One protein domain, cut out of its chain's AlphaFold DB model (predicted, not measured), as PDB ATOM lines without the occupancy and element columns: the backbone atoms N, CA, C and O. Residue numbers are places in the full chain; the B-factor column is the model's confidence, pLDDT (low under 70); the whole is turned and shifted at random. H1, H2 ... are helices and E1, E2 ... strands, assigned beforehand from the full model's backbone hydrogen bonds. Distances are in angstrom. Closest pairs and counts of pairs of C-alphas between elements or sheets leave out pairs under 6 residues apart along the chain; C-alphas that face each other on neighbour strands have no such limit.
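This is residues 9 to 221 of the 224 residues of the protein "Cupin type-1 domain-containing protein" of Ensete ventricosum (UniProt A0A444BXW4). Two lobes of strands sit end to end: the larger is one strongly twisted sheet, E6 to E13, folded double so that its two halves lie partly face to face, with the long strands E10 and E13 bending back on themselves to run through both halves. The smaller lobe is the three-stranded sheet E1, E2, E3 with the little hairpin E4 and E5 at its far end; the short helix H1 lies where the lobes join, and the loop of residues 94 to 103 sticks out. The printed part has 213 residues, with two named helices and thirteen named strands in the order E1 E2 H1 E3 E4 E5 E6 E7 H2 E8 E9 E10 E11 E12 E13; neighbour strands are antiparallel, the small sheet has the order E1, E2, E3, and the large one is branched. The class is mostly strand, though under half of the residues, 100 of 213, are in named elements. The whole is compact, with a radius of gyration of the C-alphas of 19.0 A, and only just elongated, spanning 57 by 37 by 36 A.

E1, residues 11 to 16, begins at C-alpha 11 at (-112.497, 56.409, -17.342), and E2, residues 19 to 24, is 17.3 A long. H1 holds residues 30 to 35 and E3 residues 39 to 44, 16.6 A long. E4, residues 48 to 50, and E5, residues 86 to 88, are short. E6, residues 117 to 119, begins at C-alpha 117 at (-136.095, 45.114, 4.152), and E7, residues 123 to 128, is 16.7 A long. H2 holds residues 134 to 138, E8 residues 142 to 148, 19.8 A long, and E9 residues 153 to 157. E10 holds residues 165 to 179, E11 residues 185 to 192, 19.8 A long, and E12 residues 196 to 199. E13, residues 204 to 220, ends at C-alpha 220 at (-132.310, 46.564, -12.489).

In the large sheet E10 bends by 150 degrees at residue 172 and E13 by 168 degrees at residue 217. E13 is beside E10 over residues 204 to 220, with N 166 and O 219 2.8 A apart and N 177 and O 206 3.0 A apart. On the other side of E13 are E8, with N 148 to O 214 at 2.8 A, and E9, with N 154 to O 207 at 2.8 A. On the other side of E10 are E12, with N 167 to O 197 at 2.8 A, and E11, its hairpin partner, with N 176 to O 189 at 2.9 A. E7 is the neighbour of E8, N 124 to O 147 at 2.8 A, and forms a hairpin with the edge strand E6, N 119 to O 123 at 3.0 A. H1 only grazes this sheet, and the C-alphas of Leu 31 and Gly 198 are its closest to E12, 7.0 A apart. H2 is only just not on it, with 4 pairs of C-alphas within 10 A. In the small sheet, E1 and E2 form a hairpin at 166 degrees, N 13 to O 21 at 2.9 A, and E2 and E3 stand at 170 degrees, N 22 to O 41 at 2.9 A. The hairpin E4 and E5 has N 49 and O 87 2.8 A apart, and the closest C-alphas of E2 and E5, Gly 19 and Ile 86, are 6.4 A apart. The closest C-alphas of E2 and E12, Trp 24 and Leu 196, are 8.0 A apart. Every O i to N i+4 pair is within hydrogen-bond range in H1; in H2 it is 0 of 1, against 2 of 2 O i to N i+3 pairs.

The C-alphas farthest apart, those of Pro 94 and Asp 182, are 59.5 A from each other. The printed part has no cut. The long links are E4 to E5, with 35 residues, and E5 to E6, with 28. The mean pLDDT of the printed part is 87.2, and residues 67 to 85 and 96 to 97 are under 70.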
ATOM      1  N   LEU A   9    -113.484  50.854 -12.522       94.62
ATOM      2  CA  LEU A   9    -113.559  52.300 -12.332       94.62
ATOM      3  C   LEU A   9    -113.919  52.972 -13.658       94.62
ATOM      4  O   LEU A   9    -113.550  52.492 -14.730       94.62
ATOM      5  N   SER A  10    -114.618  54.102 -13.576       93.31
ATOM      6  CA  SER A  10    -114.910  54.926 -14.747       93.31
ATOM      7  C   SER A  10    -113.627  55.518 -15.329       93.31
ATOM      8  O   SER A  10    -112.721  55.890 -14.579       93.31
ATOM      9  N   LYS A  11    -113.586  55.714 -16.646       93.00
ATOM     10  CA  LYS A  11    -112.497  56.409 -17.342       93.00
ATOM     11  C   LYS A  11    -112.957  57.796 -17.772       93.00
ATOM     12  O   LYS A  11    -114.038  57.930 -18.344       93.00
ATOM     13  N   SER A  12    -112.155  58.819 -17.483       89.25
ATOM     14  CA  SER A  12    -112.448  60.192 -17.910       89.25
ATOM     15  C   SER A  12    -112.473  60.267 -19.436       89.25
ATOM     16  O   SER A  12    -111.541  59.800 -20.089       89.25
ATOM     17  N   ILE A  13    -113.542  60.834 -19.994       88.69
ATOM     18  CA  ILE A  13    -113.624  61.175 -21.423       88.69
ATOM     19  C   ILE A  13    -113.635  62.686 -21.644       88.69
ATOM     20  O   ILE A  13    -113.440  63.154 -22.762       88.69
ATOM     21  N   PHE A  14    -113.857  63.447 -20.574       87.19
ATOM     22  CA  PHE A  14    -113.736  64.887 -20.560       87.19
ATOM     23  C   PHE A  14    -113.284  65.365 -19.183       87.19
ATOM     24  O   PHE A  14    -113.826  64.949 -18.158       87.19
ATOM     25  N   GLU A  15    -112.353  66.311 -19.176       88.06
ATOM     26  CA  GLU A  15    -111.910  67.013 -17.983       88.06
ATOM     27  C   GLU A  15    -111.679  68.489 -18.307       88.06
ATOM     28  O   GLU A  15    -111.029  68.825 -19.296       88.06
ATOM     29  N   GLY A  16    -112.230  69.371 -17.476       83.56
ATOM     30  CA  GLY A  16    -112.100  70.815 -17.616       83.56
ATOM     31  C   GLY A  16    -112.218  71.552 -16.283       83.56
ATOM     32  O   GLY A  16    -112.420  70.965 -15.213       83.56
ATOM     33  N   ALA A  17    -112.097  72.880 -16.345       84.44
ATOM     34  CA  ALA A  17    -112.164  73.741 -15.163       84.44
ATOM     35  C   ALA A  17    -113.520  73.641 -14.439       84.44
ATOM     36  O   ALA A  17    -113.554  73.631 -13.213       84.44
ATOM     37  N   GLY A  18    -114.623  73.499 -15.183       82.69
ATOM     38  CA  GLY A  18    -115.977  73.410 -14.623       82.69
ATOM     39  C   GLY A  18    -116.356  72.018 -14.117       82.69
ATOM     40  O   GLY A  18    -117.368  71.861 -13.440       82.69
ATOM     41  N   GLY A  19    -115.570  70.985 -14.418       88.81
ATOM     42  CA  GLY A  19    -115.915  69.619 -14.045       88.81
ATOM     43  C   GLY A  19    -115.322  68.565 -14.963       88.81
ATOM     44  O   GLY A  19    -114.502  68.855 -15.833       88.81
ATOM     45  N   SER A  20    -115.754  67.329 -14.768       89.38
ATOM     46  CA  SER A  20    -115.348  66.188 -15.579       89.38
ATOM     47  C   SER A  20    -116.522  65.263 -15.854       89.38
ATOM     48  O   SER A  20    -117.532  65.249 -15.144       89.38
ATOM     49  N   TYR A  21    -116.386  64.483 -16.919       90.44
ATOM     50  CA  TYR A  21    -117.313  63.420 -17.253       90.44
ATOM     51  C   TYR A  21    -116.522  62.151 -17.548       90.44
ATOM     52  O   TYR A  21    -115.696  62.102 -18.464       90.44
ATOM     53  N   ALA A  22    -116.766  61.126 -16.741       91.62
ATOM     54  CA  ALA A  22    -116.169  59.812 -16.887       91.62
ATOM     55  C   ALA A  22    -117.240  58.792 -17.273       91.62
ATOM     56  O   ALA A  22    -118.407  58.942 -16.922       91.62
ATOM     57  N   THR A  23    -116.853  57.746 -17.995       93.62
ATOM     58  CA  THR A  23    -117.781  56.708 -18.461       93.62
ATOM     59  C   THR A  23    -117.270  55.317 -18.138       93.62
ATOM     60  O   THR A  23    -116.068  55.102 -17.956       93.62
ATOM     61  N   TRP A  24    -118.199  54.368 -18.070       93.81
ATOM     62  CA  TRP A  24    -117.887  52.948 -18.162       93.81
ATOM     63  C   TRP A  24    -118.199  52.478 -19.574       93.81
ATOM     64  O   TRP A  24    -119.298  52.705 -20.083       93.81
ATOM     65  N   SER A  25    -117.216  51.845 -20.210       85.38
ATOM     66  CA  SER A  25    -117.346  51.347 -21.574       85.38
ATOM     67  C   SER A  25    -117.737  49.870 -21.582       85.38
ATOM     68  O   SER A  25    -117.335  49.100 -20.707       85.38
ATOM     69  N   GLY A  26    -118.456  49.450 -22.623       85.69
ATOM     70  CA  GLY A  26    -118.726  48.033 -22.873       85.69
ATOM     71  C   GLY A  26    -117.469  47.198 -23.152       85.69
ATOM     72  O   GLY A  26    -117.531  45.977 -23.077       85.69
ATOM     73  N   ALA A  27    -116.326  47.831 -23.444       83.94
ATOM     74  CA  ALA A  27    -115.050  47.132 -23.592       83.94
ATOM     75  C   ALA A  27    -114.473  46.687 -22.237       83.94
ATOM     76  O   ALA A  27    -113.846  45.635 -22.158       83.94
ATOM     77  N   ASP A  28    -114.705  47.469 -21.178       81.44
ATOM     78  CA  ASP A  28    -114.223  47.169 -19.823       81.44
ATOM     79  C   ASP A  28    -115.223  46.326 -19.027       81.44
ATOM     80  O   ASP A  28    -114.831  45.503 -18.203       81.44
ATOM     81  N   LEU A  29    -116.516  46.527 -19.288       88.44
ATOM     82  CA  LEU A  29    -117.607  45.802 -18.654       88.44
ATOM     83  C   LEU A  29    -118.571  45.286 -19.739       88.44
ATOM     84  O   LEU A  29    -119.579  45.943 -20.011       88.44
ATOM     85  N   PRO A  30    -118.296  44.115 -20.358       89.88
ATOM     86  CA  PRO A  30    -119.087  43.567 -21.472       89.88
ATOM     87  C   PRO A  30    -120.588  43.448 -21.200       89.88
ATOM     88  O   PRO A  30    -121.399  43.639 -22.104       89.88
ATOM     89  N   LEU A  31    -120.963  43.245 -19.931       90.38
ATOM     90  CA  LEU A  31    -122.354  43.241 -19.482       90.38
ATOM     91  C   LEU A  31    -123.120  44.510 -19.897       90.38
ATOM     92  O   LEU A  31    -124.316  44.427 -20.158       90.38
ATOM     93  N   LEU A  32    -122.458  45.670 -19.977       91.50
ATOM     94  CA  LEU A  32    -123.083  46.911 -20.445       91.50
ATOM     95  C   LEU A  32    -123.545  46.790 -21.900       91.50
ATOM     96  O   LEU A  32    -124.670  47.167 -22.215       91.50
ATOM     97  N   THR A  33    -122.718  46.205 -22.768       91.44
ATOM     98  CA  THR A  33    -123.073  45.951 -24.171       91.44
ATOM     99  C   THR A  33    -124.233  44.963 -24.260       91.44
ATOM    100  O   THR A  33    -125.234  45.242 -24.921       91.44
ATOM    101  N   ASP A  34    -124.133  43.842 -23.542       89.19
ATOM    102  CA  ASP A  34    -125.120  42.758 -23.592       89.19
ATOM    103  C   ASP A  34    -126.490  43.192 -23.053       89.19
ATOM    104  O   ASP A  34    -127.536  42.840 -23.604       89.19
ATOM    105  N   ALA A  35    -126.492  43.994 -21.985       89.56
ATOM    106  CA  ALA A  35    -127.700  44.524 -21.365       89.56
ATOM    107  C   ALA A  35    -128.193  45.834 -22.005       89.56
ATOM    108  O   ALA A  35    -129.241  46.336 -21.600       89.56
ATOM    109  N   LYS A  36    -127.473  46.380 -22.997       90.25
ATOM    110  CA  LYS A  36    -127.739  47.694 -23.614       90.25
ATOM    111  C   LYS A  36    -127.822  48.828 -22.582       90.25
ATOM    112  O   LYS A  36    -128.703  49.683 -22.644       90.25
ATOM    113  N   LEU A  37    -126.904  48.808 -21.623       90.81
ATOM    114  CA  LEU A  37    -126.771  49.800 -20.562       90.81
ATOM    115  C   LEU A  37    -125.549  50.689 -20.804       90.81
ATOM    116  O   LEU A  37    -124.578  50.289 -21.439       90.81
ATOM    117  N   GLY A  38    -125.589  51.894 -20.243       89.12
ATOM    118  CA  GLY A  38    -124.451  52.806 -20.184       89.12
ATOM    119  C   GLY A  38    -124.260  53.327 -18.765       89.12
ATOM    120  O   GLY A  38    -125.223  53.444 -18.007       89.12
ATOM    121  N   GLY A  39    -123.019  53.644 -18.408       90.81
ATOM    122  CA  GLY A  39    -122.679  54.262 -17.130       90.81
ATOM    123  C   GLY A  39    -121.889  55.544 -17.350       90.81
ATOM    124  O   GLY A  39    -120.937  55.560 -18.131       90.81
ATOM    125  N   GLY A  40    -122.247  56.600 -16.624       91.56
ATOM    126  CA  GLY A  40    -121.521  57.866 -16.619       91.56
ATOM    127  C   GLY A  40    -121.423  58.438 -15.211       91.56
ATOM    128  O   GLY A  40    -122.359  58.317 -14.423       91.56
ATOM    129  N   LYS A  41    -120.292  59.063 -14.900       92.75
ATOM    130  CA  LYS A  41    -120.049  59.809 -13.668       92.75
ATOM    131  C   LYS A  41    -119.758  61.256 -14.039       92.75
ATOM    132  O   LYS A  41    -118.727  61.556 -14.639       92.75
ATOM    133  N   LEU A  42    -120.694  62.134 -13.695       91.12
ATOM    134  CA  LEU A  42    -120.569  63.577 -13.859       91.12
ATOM    135  C   LEU A  42    -120.062  64.184 -12.552       91.12
ATOM    136  O   LEU A  42    -120.649  63.951 -11.497       91.12
ATOM    137  N   VAL A  43    -119.006  64.985 -12.640       90.25
ATOM    138  CA  VAL A  43    -118.521  65.808 -11.534       90.25
ATOM    139  C   VAL A  43    -118.608  67.257 -11.975       90.25
ATOM    140  O   VAL A  43    -117.965  67.644 -12.948       90.25
ATOM    141  N   LEU A  44    -119.393  68.059 -11.263       87.75
ATOM    142  CA  LEU A  44    -119.417  69.506 -11.437       87.75
ATOM    143  C   LEU A  44    -118.625  70.139 -10.298       87.75
ATOM    144  O   LEU A  44    -118.915  69.904  -9.127       87.75
ATOM    145  N   LYS A  45    -117.609  70.923 -10.655       86.38
ATOM    146  CA  LYS A  45    -116.882  71.773  -9.705       86.38
ATOM    147  C   LYS A  45    -117.745  72.997  -9.363       86.38
ATOM    148  O   LYS A  45    -118.736  73.248 -10.056       86.38
ATOM    149  N   PRO A  46    -117.407  73.782  -8.324       84.19
ATOM    150  CA  PRO A  46    -118.064  75.061  -8.084       84.19
ATOM    151  C   PRO A  46    -118.170  75.902  -9.364       84.19
ATOM    152  O   PRO A  46    -117.199  76.064 -10.095       84.19
ATOM    153  N   LEU A  47    -119.384  76.384  -9.653       83.19
ATOM    154  CA  LEU A  47    -119.758  77.136 -10.862       83.19
ATOM    155  C   LEU A  47    -119.604  76.376 -12.189       83.19
ATOM    156  O   LEU A  47    -119.788  76.952 -13.262       83.19
ATOM    157  N   GLY A  48    -119.361  75.071 -12.122       85.81
ATOM    158  CA  GLY A  48    -119.517  74.151 -13.231       85.81
ATOM    159  C   GLY A  48    -120.969  74.049 -13.680       85.81
ATOM    160  O   GLY A  48    -121.872  73.836 -12.870       85.81
ATOM    161  N   LEU A  49    -121.192  74.157 -14.985       83.75
ATOM    162  CA  LEU A  49    -122.484  73.945 -15.619       83.75
ATOM    163  C   LEU A  49    -122.335  72.893 -16.714       83.75
ATOM    164  O   LEU A  49    -121.657  73.128 -17.713       83.75
ATOM    165  N   ALA A  50    -123.012  71.756 -16.549       84.88
ATOM    166  CA  ALA A  50    -123.275  70.858 -17.667       84.88
ATOM    167  C   ALA A  50    -124.310  71.514 -18.589       84.88
ATOM    168  O   ALA A  50    -125.405  71.872 -18.149       84.88
ATOM    169  N   LEU A  51    -123.957  71.693 -19.860       80.12
ATOM    170  CA  LEU A  51    -124.844  72.287 -20.849       80.12
ATOM    171  C   LEU A  51    -126.068  71.383 -21.084       80.12
ATOM    172  O   LEU A  51    -125.933  70.150 -21.092       80.12
ATOM    173  N   PRO A  52    -127.261  71.973 -21.299       79.19
ATOM    174  CA  PRO A  52    -128.446  71.211 -21.661       79.19
ATOM    175  C   PRO A  52    -128.182  70.337 -22.886       79.19
ATOM    176  O   PRO A  52    -127.700  70.808 -23.915       79.19
ATOM    177  N   HIS A  53    -128.518  69.061 -22.771       78.00
ATOM    178  CA  HIS A  53    -128.453  68.096 -23.855       78.00
ATOM    179  C   HIS A  53    -129.591  67.090 -23.687       78.00
ATOM    180  O   HIS A  53    -130.145  66.931 -22.599       78.00
ATOM    181  N   TYR A  54    -129.936  66.408 -24.772       78.38
ATOM    182  CA  TYR A  54    -130.851  65.277 -24.747       78.38
ATOM    183  C   TYR A  54    -130.100  64.014 -25.157       78.38
ATOM    184  O   TYR A  54    -128.967  64.057 -25.638       78.38
ATOM    185  N   SER A  55    -130.736  62.870 -24.954       82.31
ATOM    186  CA  SER A  55    -130.249  61.593 -25.447       82.31
ATOM    187  C   SER A  55    -131.440  60.734 -25.832       82.31
ATOM    188  O   SER A  55    -132.531  60.872 -25.289       82.31
ATOM    189  N   ASP A  56    -131.196  59.842 -26.774       86.44
ATOM    190  CA  ASP A  56    -132.075  58.768 -27.223       86.44
ATOM    191  C   ASP A  56    -132.251  57.626 -26.200       86.44
ATOM    192  O   ASP A  56    -133.015  56.696 -26.447       86.44
ATOM    193  N   SER A  57    -131.575  57.689 -25.045       86.31
ATOM    194  CA  SER A  57    -131.705  56.724 -23.948       86.31
ATOM    195  C   SER A  57    -132.217  57.365 -22.659       86.31
ATOM    196  O   SER A  57    -131.764  58.442 -22.248       86.31
ATOM    197  N   SER A  58    -133.120  56.650 -21.984       88.94
ATOM    198  CA  SER A  58    -133.578  56.960 -20.626       88.94
ATOM    199  C   SER A  58    -132.420  56.902 -19.629       88.94
ATOM    200  O   SER A  58    -131.540  56.050 -19.742       88.94
ATOM    201  N   LYS A  59    -132.417  57.806 -18.643       88.25
ATOM    202  CA  LYS A  59    -131.372  57.892 -17.614       88.25
ATOM    203  C   LYS A  59    -131.995  58.030 -16.240       88.25
ATOM    204  O   LYS A  59    -132.990  58.727 -16.072       88.25
ATOM    205  N   VAL A  60    -131.338  57.422 -15.267       91.06
ATOM    206  CA  VAL A  60    -131.528  57.712 -13.851       91.06
ATOM    207  C   VAL A  60    -130.170  58.062 -13.259       91.06
ATOM    208  O   VAL A  60    -129.151  57.493 -13.650       91.06
ATOM    209  N   GLY A  61    -130.149  59.053 -12.374       90.50
ATOM    210  CA  GLY A  61    -128.940  59.525 -11.712       90.50
ATOM    211  C   GLY A  61    -129.047  59.362 -10.204       90.50
ATOM    212  O   GLY A  61    -130.121  59.541  -9.635       90.50
ATOM    213  N   TYR A  62    -127.921  59.060  -9.566       92.56
ATOM    214  CA  TYR A  62    -127.772  59.082  -8.115       92.56
ATOM    215  C   TYR A  62    -126.787  60.189  -7.747       92.56
ATOM    216  O   TYR A  62    -125.645  60.193  -8.213       92.56
ATOM    217  N   VAL A  63    -127.236  61.158  -6.951       91.38
ATOM    218  CA  VAL A  63    -126.386  62.264  -6.499       91.38
ATOM    219  C   VAL A  63    -125.592  61.785  -5.287       91.38
ATOM    220  O   VAL A  63    -126.142  61.663  -4.198       91.38
ATOM    221  N   LEU A  64    -124.308  61.491  -5.499       87.75
ATOM    222  CA  LEU A  64    -123.400  60.979  -4.462       87.75
ATOM    223  C   LEU A  64    -123.049  62.040  -3.420       87.75
ATOM    224  O   LEU A  64    -123.016  61.770  -2.224       87.75
ATOM    225  N   GLU A  65    -122.788  63.250  -3.901       84.12
ATOM    226  CA  GLU A  65    -122.426  64.400  -3.097       84.12
ATOM    227  C   GLU A  65    -122.956  65.655  -3.788       84.12
ATOM    228  O   GLU A  65    -122.929  65.771  -5.016       84.12
ATOM    229  N   ALA A  66    -123.451  66.597  -2.992       70.88
ATOM    230  CA  ALA A  66    -123.822  67.921  -3.454       70.88
ATOM    231  C   ALA A  66    -123.290  68.939  -2.448       70.88
ATOM    232  O   ALA A  66    -123.774  69.014  -1.318       70.88
ATOM    233  N   CYS A  67    -122.299  69.730  -2.852       61.31
ATOM    234  CA  CYS A  67    -121.813  70.843  -2.053       61.31
ATOM    235  C   CYS A  67    -122.525  72.141  -2.464       61.31
ATOM    236  O   CYS A  67    -122.707  72.449  -3.645       61.31
ATOM    237  N   GLY A  68    -122.959  72.919  -1.474       55.78
ATOM    238  CA  GLY A  68    -123.347  74.306  -1.699       55.78
ATOM    239  C   GLY A  68    -122.092  75.149  -1.916       55.78
ATOM    240  O   GLY A  68    -121.155  75.062  -1.132       55.78
ATOM    241  N   ILE A  69    -122.063  75.970  -2.964       48.03
ATOM    242  CA  ILE A  69    -120.901  76.820  -3.265       48.03
ATOM    243  C   ILE A  69    -120.876  78.028  -2.319       48.03
ATOM    244  O   ILE A  69    -121.845  78.804  -2.302       48.03
ATOM    245  N   ARG A  70    -119.758  78.216  -1.605       50.53
ATOM    246  CA  ARG A  70    -119.420  79.450  -0.873       50.53
ATOM    247  C   ARG A  70    -118.757  80.458  -1.822       50.53
ATOM    248  O   ARG A  70    -118.031  80.061  -2.723       50.53
ATOM    249  N   GLU A  71    -118.996  81.755  -1.626       45.00
ATOM    250  CA  GLU A  71    -118.541  82.822  -2.545       45.00
ATOM    251  C   GLU A  71    -117.017  82.891  -2.725       45.00
ATOM    252  O   GLU A  71    -116.555  83.082  -3.841       45.00
ATOM    253  N   ALA A  72    -116.229  82.652  -1.675       48.16
ATOM    254  CA  ALA A  72    -114.766  82.725  -1.753       48.16
ATOM    255  C   ALA A  72    -114.124  81.608  -2.604       48.16
ATOM    256  O   ALA A  72    -113.050  81.802  -3.159       48.16
ATOM    257  N   GLU A  73    -114.784  80.452  -2.742       50.88
ATOM    258  CA  GLU A  73    -114.297  79.328  -3.562       50.88
ATOM    259  C   GLU A  73    -114.555  79.549  -5.062       50.88
ATOM    260  O   GLU A  73    -114.020  78.820  -5.892       50.88
ATOM    261  N   ALA A  74    -115.376  80.541  -5.423       49.03
ATOM    262  CA  ALA A  74    -115.708  80.856  -6.807       49.03
ATOM    263  C   ALA A  74    -114.606  81.645  -7.529       49.03
ATOM    264  O   ALA A  74    -114.397  81.424  -8.717       49.03
ATOM    265  N   GLU A  75    -113.909  82.557  -6.845       48.34
ATOM    266  CA  GLU A  75    -113.047  83.554  -7.503       48.34
ATOM    267  C   GLU A  75    -111.721  82.993  -8.050       48.34
ATOM    268  O   GLU A  75    -111.187  83.527  -9.019       48.34
ATOM    269  N   GLU A  76    -111.206  81.889  -7.501       52.22
ATOM    270  CA  GLU A  76    -109.912  81.302  -7.897       52.22
ATOM    271  C   GLU A  76    -109.975  80.497  -9.220       52.22
ATOM    272  O   GLU A  76    -108.950  80.204  -9.834       52.22
ATOM    273  N   LEU A  77    -111.172  80.144  -9.707       47.06
ATOM    274  CA  LEU A  77    -111.374  79.071 -10.700       47.06
ATOM    275  C   LEU A  77    -111.455  79.519 -12.179       47.06
ATOM    276  O   LEU A  77    -111.701  78.692 -13.064       47.06
ATOM    277  N   PHE A  78    -111.253  80.802 -12.491       51.94
ATOM    278  CA  PHE A  78    -111.565  81.356 -13.816       51.94
ATOM    279  C   PHE A  78    -110.370  81.519 -14.757       51.94
ATOM    280  O   PHE A  78    -109.735  82.569 -14.809       51.94
ATOM    281  N   GLY A  79    -110.143  80.517 -15.611       39.38
ATOM    282  CA  GLY A  79    -109.237  80.655 -16.752       39.38
ATOM    283  C   GLY A  79    -109.350  79.544 -17.800       39.38
ATOM    284  O   GLY A  79    -108.942  78.421 -17.542       39.38
ATOM    285  N   SER A  80    -109.798  79.930 -19.008       43.78
ATOM    286  CA  SER A  80    -109.672  79.239 -20.311       43.78
ATOM    287  C   SER A  80    -110.403  77.895 -20.513       43.78
ATOM    288  O   SER A  80    -110.159  76.933 -19.795       43.78
ATOM    289  N   GLN A  81    -111.244  77.803 -21.560       48.09
ATOM    290  CA  GLN A  81    -111.037  76.941 -22.750       48.09
ATOM    291  C   GLN A  81    -112.287  76.853 -23.665       48.09
ATOM    292  O   GLN A  81    -113.394  77.167 -23.223       48.09
ATOM    293  N   PRO A  82    -112.125  76.455 -24.950       48.25
ATOM    294  CA  PRO A  82    -113.198  76.391 -25.938       48.25
ATOM    295  C   PRO A  82    -113.818  74.985 -26.081       48.25
ATOM    296  O   PRO A  82    -113.109  73.989 -26.161       48.25
ATOM    297  N   GLY A  83    -115.150  74.949 -26.226       49.44
ATOM    298  CA  GLY A  83    -115.895  73.893 -26.925       49.44
ATOM    299  C   GLY A  83    -116.149  72.578 -26.182       49.44
ATOM    300  O   GLY A  83    -115.731  71.538 -26.683       49.44
ATOM    301  N   THR A  84    -116.893  72.572 -25.063       56.75
ATOM    302  CA  THR A  84    -117.258  71.294 -24.412       56.75
ATOM    303  C   THR A  84    -118.580  71.291 -23.630       56.75
ATOM    304  O   THR A  84    -119.089  72.339 -23.245       56.75
ATOM    305  N   LEU A  85    -119.123  70.085 -23.376       69.12
ATOM    306  CA  LEU A  85    -120.373  69.786 -22.645       69.12
ATOM    307  C   LEU A  85    -120.463  70.377 -21.227       69.12
ATOM    308  O   LEU A  85    -121.567  70.482 -20.699       69.12
ATOM    309  N   ILE A  86    -119.340  70.727 -20.593       82.44
ATOM    310  CA  ILE A  86    -119.301  71.333 -19.258       82.44
ATOM    311  C   ILE A  86    -118.469  72.611 -19.334       82.44
ATOM    312  O   ILE A  86    -117.321  72.577 -19.777       82.44
ATOM    313  N   ILE A  87    -119.044  73.719 -18.875       80.94
ATOM    314  CA  ILE A  87    -118.404  75.038 -18.841       80.94
ATOM    315  C   ILE A  87    -118.279  75.544 -17.404       80.94
ATOM    316  O   ILE A  87    -119.019  75.111 -16.521       80.94
ATOM    317  N   THR A  88    -117.373  76.492 -17.171       83.94
ATOM    318  CA  THR A  88    -117.310  77.242 -15.909       83.94
ATOM    319  C   THR A  88    -118.018  78.580 -16.082       83.94
ATOM    320  O   THR A  88    -117.713  79.334 -17.008       83.94
ATOM    321  N   LEU A  89    -118.961  78.892 -15.198       77.12
ATOM    322  CA  LEU A  89    -119.690  80.156 -15.200       77.12
ATOM    323  C   LEU A  89    -118.949  81.221 -14.399       77.12
ATOM    324  O   LEU A  89    -118.703  80.995 -13.224       77.12
ATOM    325  N   GLN A  90    -118.712  82.406 -14.972       74.38
ATOM    326  CA  GLN A  90    -118.080  83.541 -14.265       74.38
ATOM    327  C   GLN A  90    -118.783  83.918 -12.950       74.38
ATOM    328  O   GLN A  90    -118.154  84.376 -12.004       74.38
ATOM    329  N   GLN A  91    -120.098  83.724 -12.889       75.25
ATOM    330  CA  GLN A  91    -120.917  83.926 -11.700       75.25
ATOM    331  C   GLN A  91    -122.128  82.994 -11.750       75.25
ATOM    332  O   GLN A  91    -122.477  82.467 -12.811       75.25
ATOM    333  N   LYS A  92    -122.821  82.816 -10.619       74.81
ATOM    334  CA  LYS A  92    -124.114  82.112 -10.607       74.81
ATOM    335  C   LYS A  92    -125.066  82.764 -11.616       74.81
ATOM    336  O   LYS A  92    -125.132  83.990 -11.702       74.81
ATOM    337  N   LEU A  93    -125.818  81.942 -12.353       74.50
ATOM    338  CA  LEU A  93    -126.822  82.432 -13.300       74.50
ATOM    339  C   LEU A  93    -127.870  83.274 -12.549       74.50
ATOM    340  O   LEU A  93    -128.568  82.733 -11.683       74.50
ATOM    341  N   PRO A  94    -127.987  84.587 -12.841       75.94
ATOM    342  CA  PRO A  94    -128.919  85.454 -12.134       75.94
ATOM    343  C   PRO A  94    -130.356  84.963 -12.309       75.94
ATOM    344  O   PRO A  94    -130.790  84.666 -13.417       75.94
ATOM    345  N   GLY A  95    -131.101  84.874 -11.207       74.00
ATOM    346  CA  GLY A  95    -132.510  84.474 -11.229       74.00
ATOM    347  C   GLY A  95    -132.770  82.966 -11.335       74.00
ATOM    348  O   GLY A  95    -133.914  82.559 -11.146       74.00
ATOM    349  N   LEU A  96    -131.749  82.127 -11.545       69.81
ATOM    350  CA  LEU A  96    -131.926  80.674 -11.532       69.81
ATOM    351  C   LEU A  96    -132.070  80.183 -10.084       69.81
ATOM    352  O   LEU A  96    -131.175  80.365  -9.256       69.81
ATOM    353  N   ARG A  97    -133.204  79.561  -9.757       68.38
ATOM    354  CA  ARG A  97    -133.462  78.979  -8.435       68.38
ATOM    355  C   ARG A  97    -134.062  77.595  -8.599       68.38
ATOM    356  O   ARG A  97    -134.887  77.384  -9.479       68.38
ATOM    357  N   ALA A  98    -133.672  76.672  -7.722       71.88
ATOM    358  CA  ALA A  98    -134.311  75.368  -7.660       71.88
ATOM    359  C   ALA A  98    -135.801  75.550  -7.328       71.88
ATOM    360  O   ALA A  98    -136.153  76.090  -6.276       71.88
ATOM    361  N   SER A  99    -136.667  75.108  -8.232       79.56
ATOM    362  CA  SER A  99    -138.116  75.118  -8.051       79.56
ATOM    363  C   SER A  99    -138.563  73.806  -7.415       79.56
ATOM    364  O   SER A  99    -138.070  72.727  -7.746       79.56
ATOM    365  N   ARG A 100    -139.502  73.885  -6.463       79.19
ATOM    366  CA  ARG A 100    -140.110  72.682  -5.876       79.19
ATOM    367  C   ARG A 100    -141.037  71.975  -6.862       79.19
ATOM    368  O   ARG A 100    -141.068  70.751  -6.831       79.19
ATOM    369  N   ALA A 101    -141.747  72.730  -7.693       86.06
ATOM    370  CA  ALA A 101    -142.636  72.169  -8.701       86.06
ATOM    371  C   ALA A 101    -141.832  71.403  -9.761       86.06
ATOM    372  O   ALA A 101    -142.177  70.281 -10.101       86.06
ATOM    373  N   ASP A 102    -140.691  71.950 -10.189       81.88
ATOM    374  CA  ASP A 102    -139.889  71.360 -11.269       81.88
ATOM    375  C   ASP A 102    -139.254  70.024 -10.868       81.88
ATOM    376  O   ASP A 102    -138.937  69.222 -11.736       81.88
ATOM    377  N   ARG A 103    -139.059  69.774  -9.563       84.31
ATOM    378  CA  ARG A 103    -138.500  68.512  -9.046       84.31
ATOM    379  C   ARG A 103    -139.552  67.454  -8.710       84.31
ATOM    380  O   ARG A 103    -139.187  66.324  -8.386       84.31
ATOM    381  N   GLU A 104    -140.828  67.820  -8.709       87.75
ATOM    382  CA  GLU A 104    -141.913  66.914  -8.345       87.75
ATOM    383  C   GLU A 104    -141.994  65.748  -9.340       87.75
ATOM    384  O   GLU A 104    -141.932  65.941 -10.551       87.75
ATOM    385  N   GLY A 105    -142.038  64.515  -8.827       89.75
ATOM    386  CA  GLY A 105    -142.077  63.303  -9.650       89.75
ATOM    387  C   GLY A 105    -140.772  62.931 -10.371       89.75
ATOM    388  O   GLY A 105    -140.718  61.849 -10.949       89.75
ATOM    389  N   ILE A 106    -139.723  63.767 -10.318       90.00
ATOM    390  CA  ILE A 106    -138.431  63.520 -10.993       90.00
ATOM    391  C   ILE A 106    -137.218  63.458 -10.052       90.00
ATOM    392  O   ILE A 106    -136.163  62.967 -10.451       90.00
ATOM    393  N   VAL A 107    -137.346  63.922  -8.804       90.75
ATOM    394  CA  VAL A 107    -136.301  63.805  -7.777       90.75
ATOM    395  C   VAL A 107    -136.901  63.275  -6.482       90.75
ATOM    396  O   VAL A 107    -137.824  63.868  -5.922       90.75
ATOM    397  N   VAL A 108    -136.291  62.219  -5.948       91.06
ATOM    398  CA  VAL A 108    -136.570  61.683  -4.614       91.06
ATOM    399  C   VAL A 108    -135.302  61.734  -3.764       91.06
ATOM    400  O   VAL A 108    -134.194  61.551  -4.264       91.06
ATOM    401  N   ASN A 109    -135.449  62.014  -2.466       89.69
ATOM    402  CA  ASN A 109    -134.337  61.872  -1.528       89.69
ATOM    403  C   ASN A 109    -134.217  60.391  -1.137       89.69
ATOM    404  O   ASN A 109    -135.116  59.865  -0.484       89.69
ATOM    405  N   ALA A 110    -133.101  59.765  -1.509       88.81
ATOM    406  CA  ALA A 110    -132.795  58.363  -1.242       88.81
ATOM    407  C   ALA A 110    -132.902  57.974   0.245       88.81
ATOM    408  O   ALA A 110    -133.392  56.898   0.562       88.81
ATOM    409  N   GLU A 111    -132.535  58.867   1.168       85.75
ATOM    410  CA  GLU A 111    -132.610  58.623   2.619       85.75
ATOM    411  C   GLU A 111    -134.049  58.600   3.156       85.75
ATOM    412  O   GLU A 111    -134.286  58.180   4.289       85.75
ATOM    413  N   ARG A 112    -135.014  59.092   2.369       88.38
ATOM    414  CA  ARG A 112    -136.439  59.129   2.729       88.38
ATOM    415  C   ARG A 112    -137.249  58.001   2.102       88.38
ATOM    416  O   ARG A 112    -138.424  57.876   2.437       88.38
ATOM    417  N   VAL A 113    -136.651  57.218   1.207       92.44
ATOM    418  CA  VAL A 113    -137.301  56.044   0.621       92.44
ATOM    419  C   VAL A 113    -137.476  55.001   1.722       92.44
ATOM    420  O   VAL A 113    -136.539  54.702   2.468       92.44
ATOM    421  N   ALA A 114    -138.697  54.488   1.871       92.38
ATOM    422  CA  ALA A 114    -138.992  53.477   2.874       92.38
ATOM    423  C   ALA A 114    -138.242  52.179   2.544       92.38
ATOM    424  O   ALA A 114    -138.188  51.755   1.396       92.38
ATOM    425  N   ALA A 115    -137.645  51.549   3.555       94.25
ATOM    426  CA  ALA A 115    -136.953  50.282   3.361       94.25
ATOM    427  C   ALA A 115    -137.955  49.127   3.261       94.25
ATOM    428  O   ALA A 115    -138.721  48.909   4.200       94.25
ATOM    429  N   ASP A 116    -137.865  48.343   2.188       92.81
ATOM    430  CA  ASP A 116    -138.598  47.078   2.043       92.81
ATOM    431  C   ASP A 116    -138.095  46.040   3.045       92.81
ATOM    432  O   ASP A 116    -138.848  45.243   3.604       92.81
ATOM    433  N   ILE A 117    -136.780  46.050   3.272       93.00
ATOM    434  CA  ILE A 117    -136.095  45.114   4.152       93.00
ATOM    435  C   ILE A 117    -135.240  45.912   5.122       93.00
ATOM    436  O   ILE A 117    -134.390  46.710   4.723       93.00
ATOM    437  N   LYS A 118    -135.416  45.642   6.416       95.25
ATOM    438  CA  LYS A 118    -134.588  46.202   7.481       95.25
ATOM    439  C   LYS A 118    -134.158  45.100   8.436       95.25
ATOM    440  O   LYS A 118    -134.968  44.560   9.185       95.25
ATOM    441  N   ALA A 119    -132.868  44.789   8.428       94.44
ATOM    442  CA  ALA A 119    -132.271  43.838   9.353       94.44
ATOM    443  C   ALA A 119    -131.634  44.599  10.519       94.44
ATOM    444  O   ALA A 119    -130.814  45.500  10.320       94.44
ATOM    445  N   LYS A 120    -131.986  44.233  11.756       93.38
ATOM    446  CA  LYS A 120    -131.362  44.815  12.952       93.38
ATOM    447  C   LYS A 120    -129.853  44.560  12.907       93.38
ATOM    448  O   LYS A 120    -129.439  43.410  12.816       93.38
ATOM    449  N   SER A 121    -129.060  45.630  12.951       92.12
ATOM    450  CA  SER A 121    -127.593  45.592  12.826       92.12
ATOM    451  C   SER A 121    -127.057  44.989  11.516       92.12
ATOM    452  O   SER A 121    -125.868  44.720  11.424       92.12
ATOM    453  N   GLY A 122    -127.915  44.769  10.511       94.69
ATOM    454  CA  GLY A 122    -127.525  44.254   9.195       94.69
ATOM    455  C   GLY A 122    -127.608  45.305   8.088       94.69
ATOM    456  O   GLY A 122    -126.871  45.237   7.111       94.69
ATOM    457  N   GLY A 123    -128.481  46.299   8.254       96.00
ATOM    458  CA  GLY A 123    -128.689  47.374   7.289       96.00
ATOM    459  C   GLY A 123    -130.086  47.342   6.677       96.00
ATOM    460  O   GLY A 123    -131.029  46.810   7.276       96.00
ATOM    461  N   CYS A 124    -130.238  47.948   5.503       96.06
ATOM    462  CA  CYS A 124    -131.516  48.072   4.818       96.06
ATOM    463  C   CYS A 124    -131.389  48.032   3.294       96.06
ATOM    464  O   CYS A 124    -130.363  48.407   2.728       96.06
ATOM    465  N   ALA A 125    -132.468  47.614   2.640       95.81
ATOM    466  CA  ALA A 125    -132.640  47.690   1.198       95.81
ATOM    467  C   ALA A 125    -134.014  48.286   0.879       95.81
ATOM    468  O   ALA A 125    -134.981  48.019   1.597       95.81
ATOM    469  N   ALA A 126    -134.069  49.095  -0.172       95.25
ATOM    470  CA  ALA A 126    -135.273  49.752  -0.652       95.25
ATOM    471  C   ALA A 126    -135.290  49.752  -2.181       95.25
ATOM    472  O   ALA A 126    -134.287  50.101  -2.807       95.25
ATOM    473  N   SER A 127    -136.422  49.405  -2.774       93.44
ATOM    474  CA  SER A 127    -136.732  49.638  -4.174       93.44
ATOM    475  C   SER A 127    -137.397  51.000  -4.326       93.44
ATOM    476  O   SER A 127    -138.329  51.340  -3.611       93.44
ATOM    477  N   VAL A 128    -136.912  51.790  -5.278       92.62
ATOM    478  CA  VAL A 128    -137.563  53.027  -5.704       92.62
ATOM    479  C   VAL A 128    -138.529  52.670  -6.824       92.62
ATOM    480  O   VAL A 128    -138.108  52.170  -7.873       92.62
ATOM    481  N   THR A 129    -139.812  52.925  -6.596       84.50
ATOM    482  CA  THR A 129    -140.904  52.636  -7.529       84.50
ATOM    483  C   THR A 129    -141.508  53.932  -8.077       84.50
ATOM    484  O   THR A 129    -141.055  55.040  -7.767       84.50
ATOM    485  N   SER A 130    -142.543  53.815  -8.916       87.69
ATOM    486  CA  SER A 130    -143.303  54.976  -9.391       87.69
ATOM    487  C   SER A 130    -144.040  55.725  -8.277       87.69
ATOM    488  O   SER A 130    -144.356  56.898  -8.469       87.69
ATOM    489  N   ASP A 131    -144.287  55.087  -7.129       86.19
ATOM    490  CA  ASP A 131    -144.947  55.731  -5.990       86.19
ATOM    491  C   ASP A 131    -144.021  56.763  -5.329       86.19
ATOM    492  O   ASP A 131    -144.464  57.845  -4.939       86.19
ATOM    493  N   GLU A 132    -142.714  56.483  -5.266       89.00
ATOM    494  CA  GLU A 132    -141.714  57.438  -4.780       89.00
ATOM    495  C   GLU A 132    -141.214  58.396  -5.868       89.00
ATOM    496  O   GLU A 132    -140.881  59.551  -5.583       89.00
ATOM    497  N   LEU A 133    -141.120  57.914  -7.109       91.06
ATOM    498  CA  LEU A 133    -140.549  58.640  -8.235       91.06
ATOM    499  C   LEU A 133    -141.395  58.419  -9.494       91.06
ATOM    500  O   LEU A 133    -141.085  57.563 -10.317       91.06
ATOM    501  N   ALA A 134    -142.445  59.229  -9.663       91.75
ATOM    502  CA  ALA A 134    -143.439  59.090 -10.734       91.75
ATOM    503  C   ALA A 134    -142.846  58.913 -12.146       91.75
ATOM    504  O   ALA A 134    -143.376  58.142 -12.946       91.75
ATOM    505  N   ALA A 135    -141.718  59.566 -12.450       90.50
ATOM    506  CA  ALA A 135    -141.016  59.414 -13.723       90.50
ATOM    507  C   ALA A 135    -140.619  57.957 -14.039       90.50
ATOM    508  O   ALA A 135    -140.523  57.605 -15.214       90.50
ATOM    509  N   LEU A 136    -140.440  57.098 -13.026       90.06
ATOM    510  CA  LEU A 136    -140.139  55.677 -13.211       90.06
ATOM    511  C   LEU A 136    -141.263  54.893 -13.886       90.06
ATOM    512  O   LEU A 136    -140.963  53.924 -14.578       90.06
ATOM    513  N   GLY A 137    -142.523  55.331 -13.784       87.88
ATOM    514  CA  GLY A 137    -143.658  54.631 -14.400       87.88
ATOM    515  C   GLY A 137    -143.574  54.520 -15.931       87.88
ATOM    516  O   GLY A 137    -144.220  53.663 -16.528       87.88
ATOM    517  N   GLY A 138    -142.760  55.361 -16.580       85.12
ATOM    518  CA  GLY A 138    -142.494  55.302 -18.021       85.12
ATOM    519  C   GLY A 138    -141.293  54.435 -18.420       85.12
ATOM    520  O   GLY A 138    -141.037  54.272 -19.616       85.12
ATOM    521  N   PHE A 139    -140.537  53.896 -17.462       86.06
ATOM    522  CA  PHE A 139    -139.297  53.167 -17.719       86.06
ATOM    523  C   PHE A 139    -139.443  51.660 -17.478       86.06
ATOM    524  O   PHE A 139    -140.289  51.190 -16.728       86.06
ATOM    525  N   ARG A 140    -138.588  50.876 -18.144       86.94
ATOM    526  CA  ARG A 140    -138.536  49.404 -18.021       86.94
ATOM    527  C   ARG A 140    -137.416  48.930 -17.092       86.94
ATOM    528  O   ARG A 140    -136.842  47.864 -17.306       86.94
ATOM    529  N   PHE A 141    -137.060  49.754 -16.115       89.94
ATOM    530  CA  PHE A 141    -136.057  49.441 -15.108       89.94
ATOM    531  C   PHE A 141    -136.530  49.928 -13.741       89.94
ATOM    532  O   PHE A 141    -137.291  50.890 -13.660       89.94
ATOM    533  N   SER A 142    -136.036  49.295 -12.683       91.06
ATOM    534  CA  SER A 142    -136.191  49.754 -11.305       91.06
ATOM    535  C   SER A 142    -134.849  50.211 -10.737       91.06
ATOM    536  O   SER A 142    -133.785  49.943 -11.310       91.06
ATOM    537  N   VAL A 143    -134.895  50.908  -9.602       94.88
ATOM    538  CA  VAL A 143    -133.701  51.304  -8.851       94.88
ATOM    539  C   VAL A 143    -133.766  50.697  -7.462       94.88
ATOM    540  O   VAL A 143    -134.773  50.851  -6.785       94.88
ATOM    541  N   ASP A 144    -132.687  50.057  -7.025       95.50
ATOM    542  CA  ASP A 144    -132.550  49.583  -5.647       95.50
ATOM    543  C   ASP A 144    -131.440  50.366  -4.940       95.50
ATOM    544  O   ASP A 144    -130.334  50.525  -5.467       95.50
ATOM    545  N   LEU A 145    -131.741  50.808  -3.724       97.12
ATOM    546  CA  LEU A 145    -130.827  51.413  -2.766       97.12
ATOM    547  C   LEU A 145    -130.524  50.375  -1.690       97.12
ATOM    548  O   LEU A 145    -131.434  49.740  -1.153       97.12
ATOM    549  N   THR A 146    -129.257  50.156  -1.360       97.50
ATOM    550  CA  THR A 146    -128.899  49.217  -0.294       97.50
ATOM    551  C   THR A 146    -127.760  49.756   0.543       97.50
ATOM    552  O   THR A 146    -126.765  50.261   0.026       97.50
ATOM    553  N   ARG A 147    -127.906  49.601   1.857       97.69
ATOM    554  CA  ARG A 147    -126.895  49.929   2.849       97.69
ATOM    555  C   ARG A 147    -126.710  48.740   3.771       97.69
ATOM    556  O   ARG A 147    -127.664  48.306   4.411       97.69
ATOM    557  N   LEU A 148    -125.490  48.241   3.857       98.38
ATOM    558  CA  LEU A 148    -125.072  47.253   4.836       98.38
ATOM    559  C   LEU A 148    -124.285  47.945   5.945       98.38
ATOM    560  O   LEU A 148    -123.417  48.778   5.680       98.38
ATOM    561  N   GLU A 149    -124.598  47.586   7.185       98.25
ATOM    562  CA  GLU A 149    -123.804  48.006   8.340       98.25
ATOM    563  C   GLU A 149    -122.441  47.282   8.345       98.25
ATOM    564  O   GLU A 149    -122.196  46.361   7.560       98.25
ATOM    565  N   SER A 150    -121.546  47.694   9.242       98.12
ATOM    566  CA  SER A 150    -120.220  47.087   9.420       98.12
ATOM    567  C   SER A 150    -120.284  45.557   9.511       98.12
ATOM    568  O   SER A 150    -120.994  45.012  10.359       98.12
ATOM    569  N   ASN A 151    -119.524  44.862   8.657       97.81
ATOM    570  CA  ASN A 151    -119.446  43.394   8.592       97.81
ATOM    571  C   ASN A 151    -120.780  42.669   8.315       97.81
ATOM    572  O   ASN A 151    -120.862  41.446   8.457       97.81
ATOM    573  N   ALA A 152    -121.834  43.391   7.929       98.12
ATOM    574  CA  ALA A 152    -123.114  42.786   7.599       98.12
ATOM    575  C   ALA A 152    -123.083  42.100   6.227       98.12
ATOM    576  O   ALA A 152    -122.278  42.432   5.356       98.12
ATOM    577  N   MET A 153    -123.994  41.147   6.020       96.31
ATOM    578  CA  MET A 153    -124.068  40.361   4.792       96.31
ATOM    579  C   MET A 153    -125.410  40.552   4.083       96.31
ATOM    580  O   MET A 153    -126.472  40.397   4.687       96.31
ATOM    581  N   ARG A 154    -125.362  40.781   2.767       96.00
ATOM    582  CA  ARG A 154    -126.477  40.471   1.867       96.00
ATOM    583  C   ARG A 154    -126.409  38.983   1.538       96.00
ATOM    584  O   ARG A 154    -125.449  38.536   0.902       96.00
ATOM    585  N   LEU A 155    -127.425  38.237   1.969       94.31
ATOM    586  CA  LEU A 155    -127.535  36.804   1.694       94.31
ATOM    587  C   LEU A 155    -127.525  36.516   0.181       94.31
ATOM    588  O   LEU A 155    -127.974  37.366  -0.596       94.31
ATOM    589  N   PRO A 156    -127.048  35.326  -0.237       94.25
ATOM    590  CA  PRO A 156    -127.076  34.920  -1.634       94.25
ATOM    591  C   PRO A 156    -128.485  35.017  -2.227       94.25
ATOM    592  O   PRO A 156    -129.440  34.485  -1.661       94.25
ATOM    593  N   GLY A 157    -128.610  35.666  -3.381       93.50
ATOM    594  CA  GLY A 157    -129.876  35.768  -4.106       93.50
ATOM    595  C   GLY A 157    -129.678  36.052  -5.591       93.50
ATOM    596  O   GLY A 157    -128.610  36.505  -6.005       93.50
ATOM    597  N   PHE A 158    -130.715  35.781  -6.381       93.25
ATOM    598  CA  PHE A 158    -130.759  36.016  -7.824       93.25
ATOM    599  C   PHE A 158    -132.155  36.492  -8.249       93.25
ATOM    600  O   PHE A 158    -133.130  36.331  -7.516       93.25
ATOM    601  N   PHE A 159    -132.243  37.066  -9.447       91.75
ATOM    602  CA  PHE A 159    -133.498  37.511 -10.047       91.75
ATOM    603  C   PHE A 159    -134.141  36.390 -10.875       91.75
ATOM    604  O   PHE A 159    -133.527  35.875 -11.812       91.75
ATOM    605  N   VAL A 160    -135.376  36.010 -10.529       89.81
ATOM    606  CA  VAL A 160    -136.133  34.940 -11.213       89.81
ATOM    607  C   VAL A 160    -136.691  35.369 -12.570       89.81
ATOM    608  O   VAL A 160    -136.911  34.534 -13.441       89.81
ATOM    609  N   ASP A 161    -136.885  36.668 -12.771       89.44
ATOM    610  CA  ASP A 161    -137.418  37.293 -13.987       89.44
ATOM    611  C   ASP A 161    -136.339  37.570 -15.050       89.44
ATOM    612  O   ASP A 161    -136.583  38.264 -16.037       89.44
ATOM    613  N   ALA A 162    -135.138  37.013 -14.870       87.88
ATOM    614  CA  ALA A 162    -134.004  37.202 -15.766       87.88
ATOM    615  C   ALA A 162    -133.564  38.675 -15.901       87.88
ATOM    616  O   ALA A 162    -133.113  39.095 -16.975       87.88
ATOM    617  N   ALA A 163    -133.676  39.466 -14.832       93.56
ATOM    618  CA  ALA A 163    -133.137  40.820 -14.794       93.56
ATOM    619  C   ALA A 163    -131.599  40.845 -14.711       93.56
ATOM    620  O   ALA A 163    -130.966  39.949 -14.147       93.56
ATOM    621  N   VAL A 164    -130.998  41.905 -15.258       95.12
ATOM    622  CA  VAL A 164    -129.604  42.299 -15.009       95.12
ATOM    623  C   VAL A 164    -129.611  43.410 -13.964       95.12
ATOM    624  O   VAL A 164    -130.413  44.334 -14.078       95.12
ATOM    625  N   GLN A 165    -128.711  43.353 -12.980       95.88
ATOM    626  CA  GLN A 165    -128.525  44.430 -12.000       95.88
ATOM    627  C   GLN A 165    -127.157  45.088 -12.211       95.88
ATOM    628  O   GLN A 165    -126.130  44.431 -12.082       95.88
ATOM    629  N   LEU A 166    -127.135  46.383 -12.522       96.00
ATOM    630  CA  LEU A 166    -125.922  47.196 -12.600       96.00
ATOM    631  C   LEU A 166    -125.728  47.935 -11.275       96.00
ATOM    632  O   LEU A 166    -126.627  48.653 -10.853       96.00
ATOM    633  N   ILE A 167    -124.584  47.753 -10.617       97.50
ATOM    634  CA  ILE A 167    -124.346  48.146  -9.223       97.50
ATOM    635  C   ILE A 167    -123.173  49.118  -9.153       97.50
ATOM    636  O   ILE A 167    -122.071  48.779  -9.587       97.50
ATOM    637  N   TYR A 168    -123.394  50.293  -8.560       97.56
ATOM    638  CA  TYR A 168    -122.348  51.266  -8.254       97.56
ATOM    639  C   TYR A 168    -122.176  51.408  -6.742       97.56
ATOM    640  O   TYR A 168    -123.124  51.750  -6.032       97.56
ATOM    641  N   VAL A 169    -120.954  51.190  -6.254       98.25
ATOM    642  CA  VAL A 169    -120.622  51.337  -4.831       98.25
ATOM    643  C   VAL A 169    -120.462  52.820  -4.503       98.25
ATOM    644  O   VAL A 169    -119.517  53.470  -4.955       98.25
ATOM    645  N   ALA A 170    -121.403  53.350  -3.726       96.25
ATOM    646  CA  ALA A 170    -121.479  54.759  -3.370       96.25
ATOM    647  C   ALA A 170    -120.590  55.116  -2.177       96.25
ATOM    648  O   ALA A 170    -120.018  56.199  -2.184       96.25
ATOM    649  N   LYS A 171    -120.477  54.228  -1.179       97.00
ATOM    650  CA  LYS A 171    -119.636  54.418   0.014       97.00
ATOM    651  C   LYS A 171    -119.131  53.086   0.555       97.00
ATOM    652  O   LYS A 171    -119.797  52.057   0.415       97.00
ATOM    653  N   GLY A 172    -117.992  53.138   1.238       98.00
ATOM    654  CA  GLY A 172    -117.419  51.995   1.941       98.00
ATOM    655  C   GLY A 172    -116.867  50.925   0.999       98.00
ATOM    656  O   GLY A 172    -116.476  51.197  -0.142       98.00
ATOM    657  N   SER A 173    -116.800  49.695   1.496       98.56
ATOM    658  CA  SER A 173    -116.208  48.562   0.783       98.56
ATOM    659  C   SER A 173    -116.784  47.234   1.252       98.56
ATOM    660  O   SER A 173    -117.504  47.166   2.246       98.56
ATOM    661  N   GLY A 174    -116.477  46.164   0.529       98.25
ATOM    662  CA  GLY A 174    -116.855  44.813   0.910       98.25
ATOM    663  C   GLY A 174    -116.424  43.777  -0.113       98.25
ATOM    664  O   GLY A 174    -116.010  44.099  -1.226       98.25
ATOM    665  N   ARG A 175    -116.589  42.507   0.242       98.44
ATOM    666  CA  ARG A 175    -116.308  41.380  -0.642       98.44
ATOM    667  C   ARG A 175    -117.574  40.938  -1.359       98.44
ATOM    668  O   ARG A 175    -118.574  40.604  -0.721       98.44
ATOM    669  N   VAL A 176    -117.518  40.898  -2.686       98.38
ATOM    670  CA  VAL A 176    -118.599  40.419  -3.552       98.38
ATOM    671  C   VAL A 176    -118.219  39.065  -4.125       98.38
ATOM    672  O   VAL A 176    -117.133  38.894  -4.681       98.38
ATOM    673  N   GLN A 177    -119.148  38.119  -4.035       97.69
ATOM    674  CA  GLN A 177    -119.043  36.824  -4.695       97.69
ATOM    675  C   GLN A 177    -120.246  36.609  -5.603       97.69
ATOM    676  O   GLN A 177    -121.385  36.850  -5.197       97.69
ATOM    677  N   ILE A 178    -119.986  36.157  -6.830       97.69
ATOM    678  CA  ILE A 178    -121.017  35.823  -7.813       97.69
ATOM    679  C   ILE A 178    -120.766  34.411  -8.331       97.69
ATOM    680  O   ILE A 178    -119.659  34.100  -8.776       97.69
ATOM    681  N   ALA A 179    -121.801  33.577  -8.304       96.38
ATOM    682  CA  ALA A 179    -121.808  32.248  -8.898       96.38
ATOM    683  C   ALA A 179    -122.678  32.230 -10.163       96.38
ATOM    684  O   ALA A 179    -123.782  32.782 -10.177       96.38
ATOM    685  N   GLY A 180    -122.163  31.604 -11.219       94.62
ATOM    686  CA  GLY A 180    -122.884  31.363 -12.463       94.62
ATOM    687  C   GLY A 180    -123.876  30.206 -12.351       94.62
ATOM    688  O   GLY A 180    -123.880  29.443 -11.385       94.62
ATOM    689  N   THR A 181    -124.709  30.046 -13.378       92.38
ATOM    690  CA  THR A 181    -125.704  28.959 -13.462       92.38
ATOM    691  C   THR A 181    -125.082  27.569 -13.608       92.38
ATOM    692  O   THR A 181    -125.764  26.565 -13.443       92.38
ATOM    693  N   ASP A 182    -123.795  27.504 -13.936       92.44
ATOM    694  CA  ASP A 182    -122.984  26.287 -13.976       92.44
ATOM    695  C   ASP A 182    -122.397  25.917 -12.598       92.44
ATOM    696  O   ASP A 182    -121.667  24.934 -12.486       92.44
ATOM    697  N   GLY A 183    -122.695  26.702 -11.555       89.69
ATOM    698  CA  GLY A 183    -122.158  26.533 -10.204       89.69
ATOM    699  C   GLY A 183    -120.725  27.040 -10.038       89.69
ATOM    700  O   GLY A 183    -120.201  27.028  -8.923       89.69
ATOM    701  N   ASN A 184    -120.086  27.519 -11.111       93.56
ATOM    702  CA  ASN A 184    -118.741  28.068 -11.037       93.56
ATOM    703  C   ASN A 184    -118.770  29.507 -10.528       93.56
ATOM    704  O   ASN A 184    -119.695  30.285 -10.767       93.56
ATOM    705  N   ARG A 185    -117.701  29.892  -9.837       94.44
ATOM    706  CA  ARG A 185    -117.524  31.251  -9.331       94.44
ATOM    707  C   ARG A 185    -117.148  32.193 -10.477       94.44
ATOM    708  O   ARG A 185    -116.056  32.083 -11.028       94.44
ATOM    709  N   ALA A 186    -118.042  33.121 -10.800       95.12
ATOM    710  CA  ALA A 186    -117.869  34.136 -11.838       95.12
ATOM    711  C   ALA A 186    -117.188  35.417 -11.323       95.12
ATOM    712  O   ALA A 186    -116.536  36.116 -12.098       95.12
ATOM    713  N   LEU A 187    -117.329  35.718 -10.024       96.00
ATOM    714  CA  LEU A 187    -116.642  36.819  -9.341       96.00
ATOM    715  C   LEU A 187    -116.298  36.436  -7.901       96.00
ATOM    716  O   LEU A 187    -117.106  35.818  -7.209       96.00
ATOM    717  N   ASP A 188    -115.123  36.858  -7.449       97.00
ATOM    718  CA  ASP A 188    -114.730  36.902  -6.042       97.00
ATOM    719  C   ASP A 188    -113.734  38.042  -5.861       97.00
ATOM    720  O   ASP A 188    -112.565  37.908  -6.227       97.00
ATOM    721  N   ALA A 189    -114.214  39.193  -5.402       97.06
ATOM    722  CA  ALA A 189    -113.401  40.396  -5.354       97.06
ATOM    723  C   ALA A 189    -113.796  41.315  -4.201       97.06
ATOM    724  O   ALA A 189    -114.967  41.430  -3.845       97.06
ATOM    725  N   GLU A 190    -112.800  42.026  -3.681       97.94
ATOM    726  CA  GLU A 190    -113.022  43.238  -2.903       97.94
ATOM    727  C   GLU A 190    -113.496  44.357  -3.835       97.94
ATOM    728  O   GLU A 190    -112.874  44.656  -4.861       97.94
ATOM    729  N   VAL A 191    -114.599  44.993  -3.466       97.81
ATOM    730  CA  VAL A 191    -115.132  46.182  -4.123       97.81
ATOM    731  C   VAL A 191    -115.158  47.335  -3.133       97.81
ATOM    732  O   VAL A 191    -115.280  47.146  -1.927       97.81
ATOM    733  N   LYS A 192    -115.031  48.552  -3.644       98.00
ATOM    734  CA  LYS A 192    -114.997  49.770  -2.844       98.00
ATOM    735  C   LYS A 192    -115.668  50.895  -3.603       98.00
ATOM    736  O   LYS A 192    -115.944  50.751  -4.796       98.00
ATOM    737  N   GLU A 193    -115.901  51.992  -2.901       97.75
ATOM    738  CA  GLU A 193    -116.422  53.233  -3.457       97.75
ATOM    739  C   GLU A 193    -115.839  53.555  -4.845       97.75
ATOM    740  O   GLU A 193    -114.628  53.487  -5.078       97.75
ATOM    741  N   GLY A 194    -116.730  53.885  -5.782       95.69
ATOM    742  CA  GLY A 194    -116.382  54.204  -7.162       95.69
ATOM    743  C   GLY A 194    -116.393  53.017  -8.124       95.69
ATOM    744  O   GLY A 194    -116.452  53.244  -9.335       95.69
ATOM    745  N   HIS A 195    -116.369  51.771  -7.638       97.19
ATOM    746  CA  HIS A 195    -116.504  50.610  -8.516       97.19
ATOM    747  C   HIS A 195    -117.927  50.467  -9.067       97.19
ATOM    748  O   HIS A 195    -118.913  50.567  -8.334       97.19
ATOM    749  N   LEU A 196    -117.999  50.138 -10.358       96.56
ATOM    750  CA  LEU A 196    -119.182  49.627 -11.039       96.56
ATOM    751  C   LEU A 196    -118.953  48.160 -11.404       96.56
ATOM    752  O   LEU A 196    -117.901  47.792 -11.930       96.56
ATOM    753  N   PHE A 197    -119.947  47.327 -11.156       96.06
ATOM    754  CA  PHE A 197    -119.992  45.943 -11.621       96.06
ATOM    755  C   PHE A 197    -121.447  45.573 -11.885       96.06
ATOM    756  O   PHE A 197    -122.353  46.355 -11.597       96.06
ATOM    757  N   GLY A 198    -121.707  44.391 -12.430       94.88
ATOM    758  CA  GLY A 198    -123.086  43.950 -12.563       94.88
ATOM    759  C   GLY A 198    -123.283  42.472 -12.315       94.88
ATOM    760  O   GLY A 198    -122.352  41.672 -12.387       94.88
ATOM    761  N   LEU A 199    -124.529  42.153 -11.996       96.25
ATOM    762  CA  LEU A 199    -125.044  40.821 -11.768       96.25
ATOM    763  C   LEU A 199    -125.789  40.364 -13.030       96.25
ATOM    764  O   LEU A 199    -126.840  40.933 -13.352       96.25
ATOM    765  N   PRO A 200    -125.257  39.371 -13.764       95.56
ATOM    766  CA  PRO A 200    -125.932  38.799 -14.919       95.56
ATOM    767  C   PRO A 200    -127.229  38.075 -14.547       95.56
ATOM    768  O   PRO A 200    -127.463  37.701 -13.395       95.56
ATOM    769  N   LYS A 201    -128.052  37.818 -15.565       94.38
ATOM    770  CA  LYS A 201    -129.319  37.090 -15.431       94.38
ATOM    771  C   LYS A 201    -129.094  35.727 -14.783       94.38
ATOM    772  O   LYS A 201    -128.219  34.986 -15.223       94.38
ATOM    773  N   PHE A 202    -129.911  35.398 -13.782       94.31
ATOM    774  CA  PHE A 202    -129.883  34.130 -13.036       94.31
ATOM    775  C   PHE A 202    -128.607  33.841 -12.231       94.31
ATOM    776  O   PHE A 202    -128.502  32.772 -11.634       94.31
ATOM    777  N   PHE A 203    -127.644  34.763 -12.182       96.12
ATOM    778  CA  PHE A 203    -126.451  34.581 -11.360       96.12
ATOM    779  C   PHE A 203    -126.795  34.913  -9.910       96.12
ATOM    780  O   PHE A 203    -127.544  35.854  -9.634       96.12
ATOM    781  N   ALA A 204    -126.245  34.137  -8.980       96.81
ATOM    782  CA  ALA A 204    -126.438  34.362  -7.555       96.81
ATOM    783  C   ALA A 204    -125.311  35.239  -7.016       96.81
ATOM    784  O   ALA A 204    -124.139  34.949  -7.257       96.81
ATOM    785  N   MET A 205    -125.656  36.285  -6.266       97.38
ATOM    786  CA  MET A 205    -124.686  37.180  -5.636       97.38
ATOM    787  C   MET A 205    -124.843  37.201  -4.124       97.38
ATOM    788  O   MET A 205    -125.957  37.312  -3.619       97.38
ATOM    789  N   SER A 206    -123.713  37.210  -3.424       97.62
ATOM    790  CA  SER A 206    -123.612  37.562  -2.009       97.62
ATOM    791  C   SER A 206    -122.613  38.693  -1.799       97.62
ATOM    792  O   SER A 206    -121.631  38.809  -2.536       97.62
ATOM    793  N   VAL A 207    -122.845  39.500  -0.765       98.31
ATOM    794  CA  VAL A 207    -121.976  40.628  -0.404       98.31
ATOM    795  C   VAL A 207    -121.739  40.612   1.097       98.31
ATOM    796  O   VAL A 207    -122.706  40.512   1.848       98.31
ATOM    797  N   ILE A 208    -120.488  40.737   1.529       98.44
ATOM    798  CA  ILE A 208    -120.119  40.977   2.930       98.44
ATOM    799  C   ILE A 208    -119.482  42.361   2.999       98.44
ATOM    800  O   ILE A 208    -118.476  42.603   2.334       98.44
ATOM    801  N   ALA A 209    -120.074  43.269   3.769       98.69
ATOM    802  CA  ALA A 209    -119.545  44.613   3.955       98.69
ATOM    803  C   ALA A 209    -118.245  44.596   4.770       98.69
ATOM    804  O   ALA A 209    -118.049  43.746   5.637       98.69
ATOM    805  N   GLY A 210    -117.368  45.558   4.507       98.31
ATOM    806  CA  GLY A 210    -116.172  45.806   5.300       98.31
ATOM    807  C   GLY A 210    -116.487  46.452   6.653       98.31
ATOM    808  O   GLY A 210    -117.644  46.668   7.029       98.31
ATOM    809  N   GLY A 211    -115.430  46.807   7.387       97.62
ATOM    810  CA  GLY A 211    -115.537  47.369   8.737       97.62
ATOM    811  C   GLY A 211    -116.254  48.723   8.819       97.62
ATOM    812  O   GLY A 211    -116.820  49.038   9.862       97.62
ATOM    813  N   GLU A 212    -116.296  49.493   7.733       96.75
ATOM    814  CA  GLU A 212    -116.984  50.794   7.666       96.75
ATOM    815  C   GLU A 212    -118.408  50.691   7.088       96.75
ATOM    816  O   GLU A 212    -119.093  51.699   6.932       96.75
ATOM    817  N   GLY A 213    -118.875  49.473   6.793       98.19
ATOM    818  CA  GLY A 213    -120.125  49.248   6.074       98.19
ATOM    819  C   GLY A 213    -119.977  49.445   4.563       98.19
ATOM    820  O   GLY A 213    -118.881  49.650   4.034       98.19
ATOM    821  N   MET A 214    -121.099  49.337   3.854       98.44
ATOM    822  CA  MET A 214    -121.135  49.452   2.397       98.44
ATOM    823  C   MET A 214    -122.481  50.002   1.928       98.44
ATOM    824  O   MET A 214    -123.530  49.497   2.321       98.44
ATOM    825  N   GLU A 215    -122.460  51.001   1.052       97.69
ATOM    826  CA  GLU A 215    -123.653  51.577   0.426       97.69
ATOM    827  C   GLU A 215    -123.525  51.486  -1.093       97.69
ATOM    828  O   GLU A 215    -122.475  51.800  -1.659       97.69
ATOM    829  N   TRP A 216    -124.592  51.075  -1.770       97.75
ATOM    830  CA  TRP A 216    -124.653  51.088  -3.226       97.75
ATOM    831  C   TRP A 216    -126.051  51.437  -3.721       97.75
ATOM    832  O   TRP A 216    -127.060  51.165  -3.066       97.75
ATOM    833  N   PHE A 217    -126.093  51.994  -4.926       95.94
ATOM    834  CA  PHE A 217    -127.313  52.073  -5.715       95.94
ATOM    835  C   PHE A 217    -127.181  51.144  -6.919       95.94
ATOM    836  O   PHE A 217    -126.074  50.818  -7.366       95.94
ATOM    837  N   SER A 218    -128.310  50.699  -7.449       95.88
ATOM    838  CA  SER A 218    -128.309  49.830  -8.613       95.88
ATOM    839  C   SER A 218    -129.501  50.058  -9.520       95.88
ATOM    840  O   SER A 218    -130.570  50.434  -9.054       95.88
ATOM    841  N   ILE A 219    -129.300  49.805 -10.809       94.50
ATOM    842  CA  ILE A 219    -130.350  49.786 -11.826       94.50
ATOM    843  C   ILE A 219    -130.619  48.328 -12.172       94.50
ATOM    844  O   ILE A 219    -129.682  47.583 -12.465       94.50
ATOM    845  N   ILE A 220    -131.883  47.924 -12.156       94.25
ATOM    846  CA  ILE A 220    -132.310  46.564 -12.489       94.25
ATOM    847  C   ILE A 220    -133.130  46.633 -13.771       94.25
ATOM    848  O   ILE A 220    -134.075  47.409 -13.851       94.25
ATOM    849  N   THR A 221    -132.800  45.830 -14.783       92.75
ATOM    850  CA  THR A 221    -133.472  45.843 -16.101       92.75
ATOM    851  C   THR A 221    -134.847  45.163 -16.095       92.75
ATOM    852  O   THR A 221    -135.203  44.462 -17.044       92.75
TER     853      THR A 221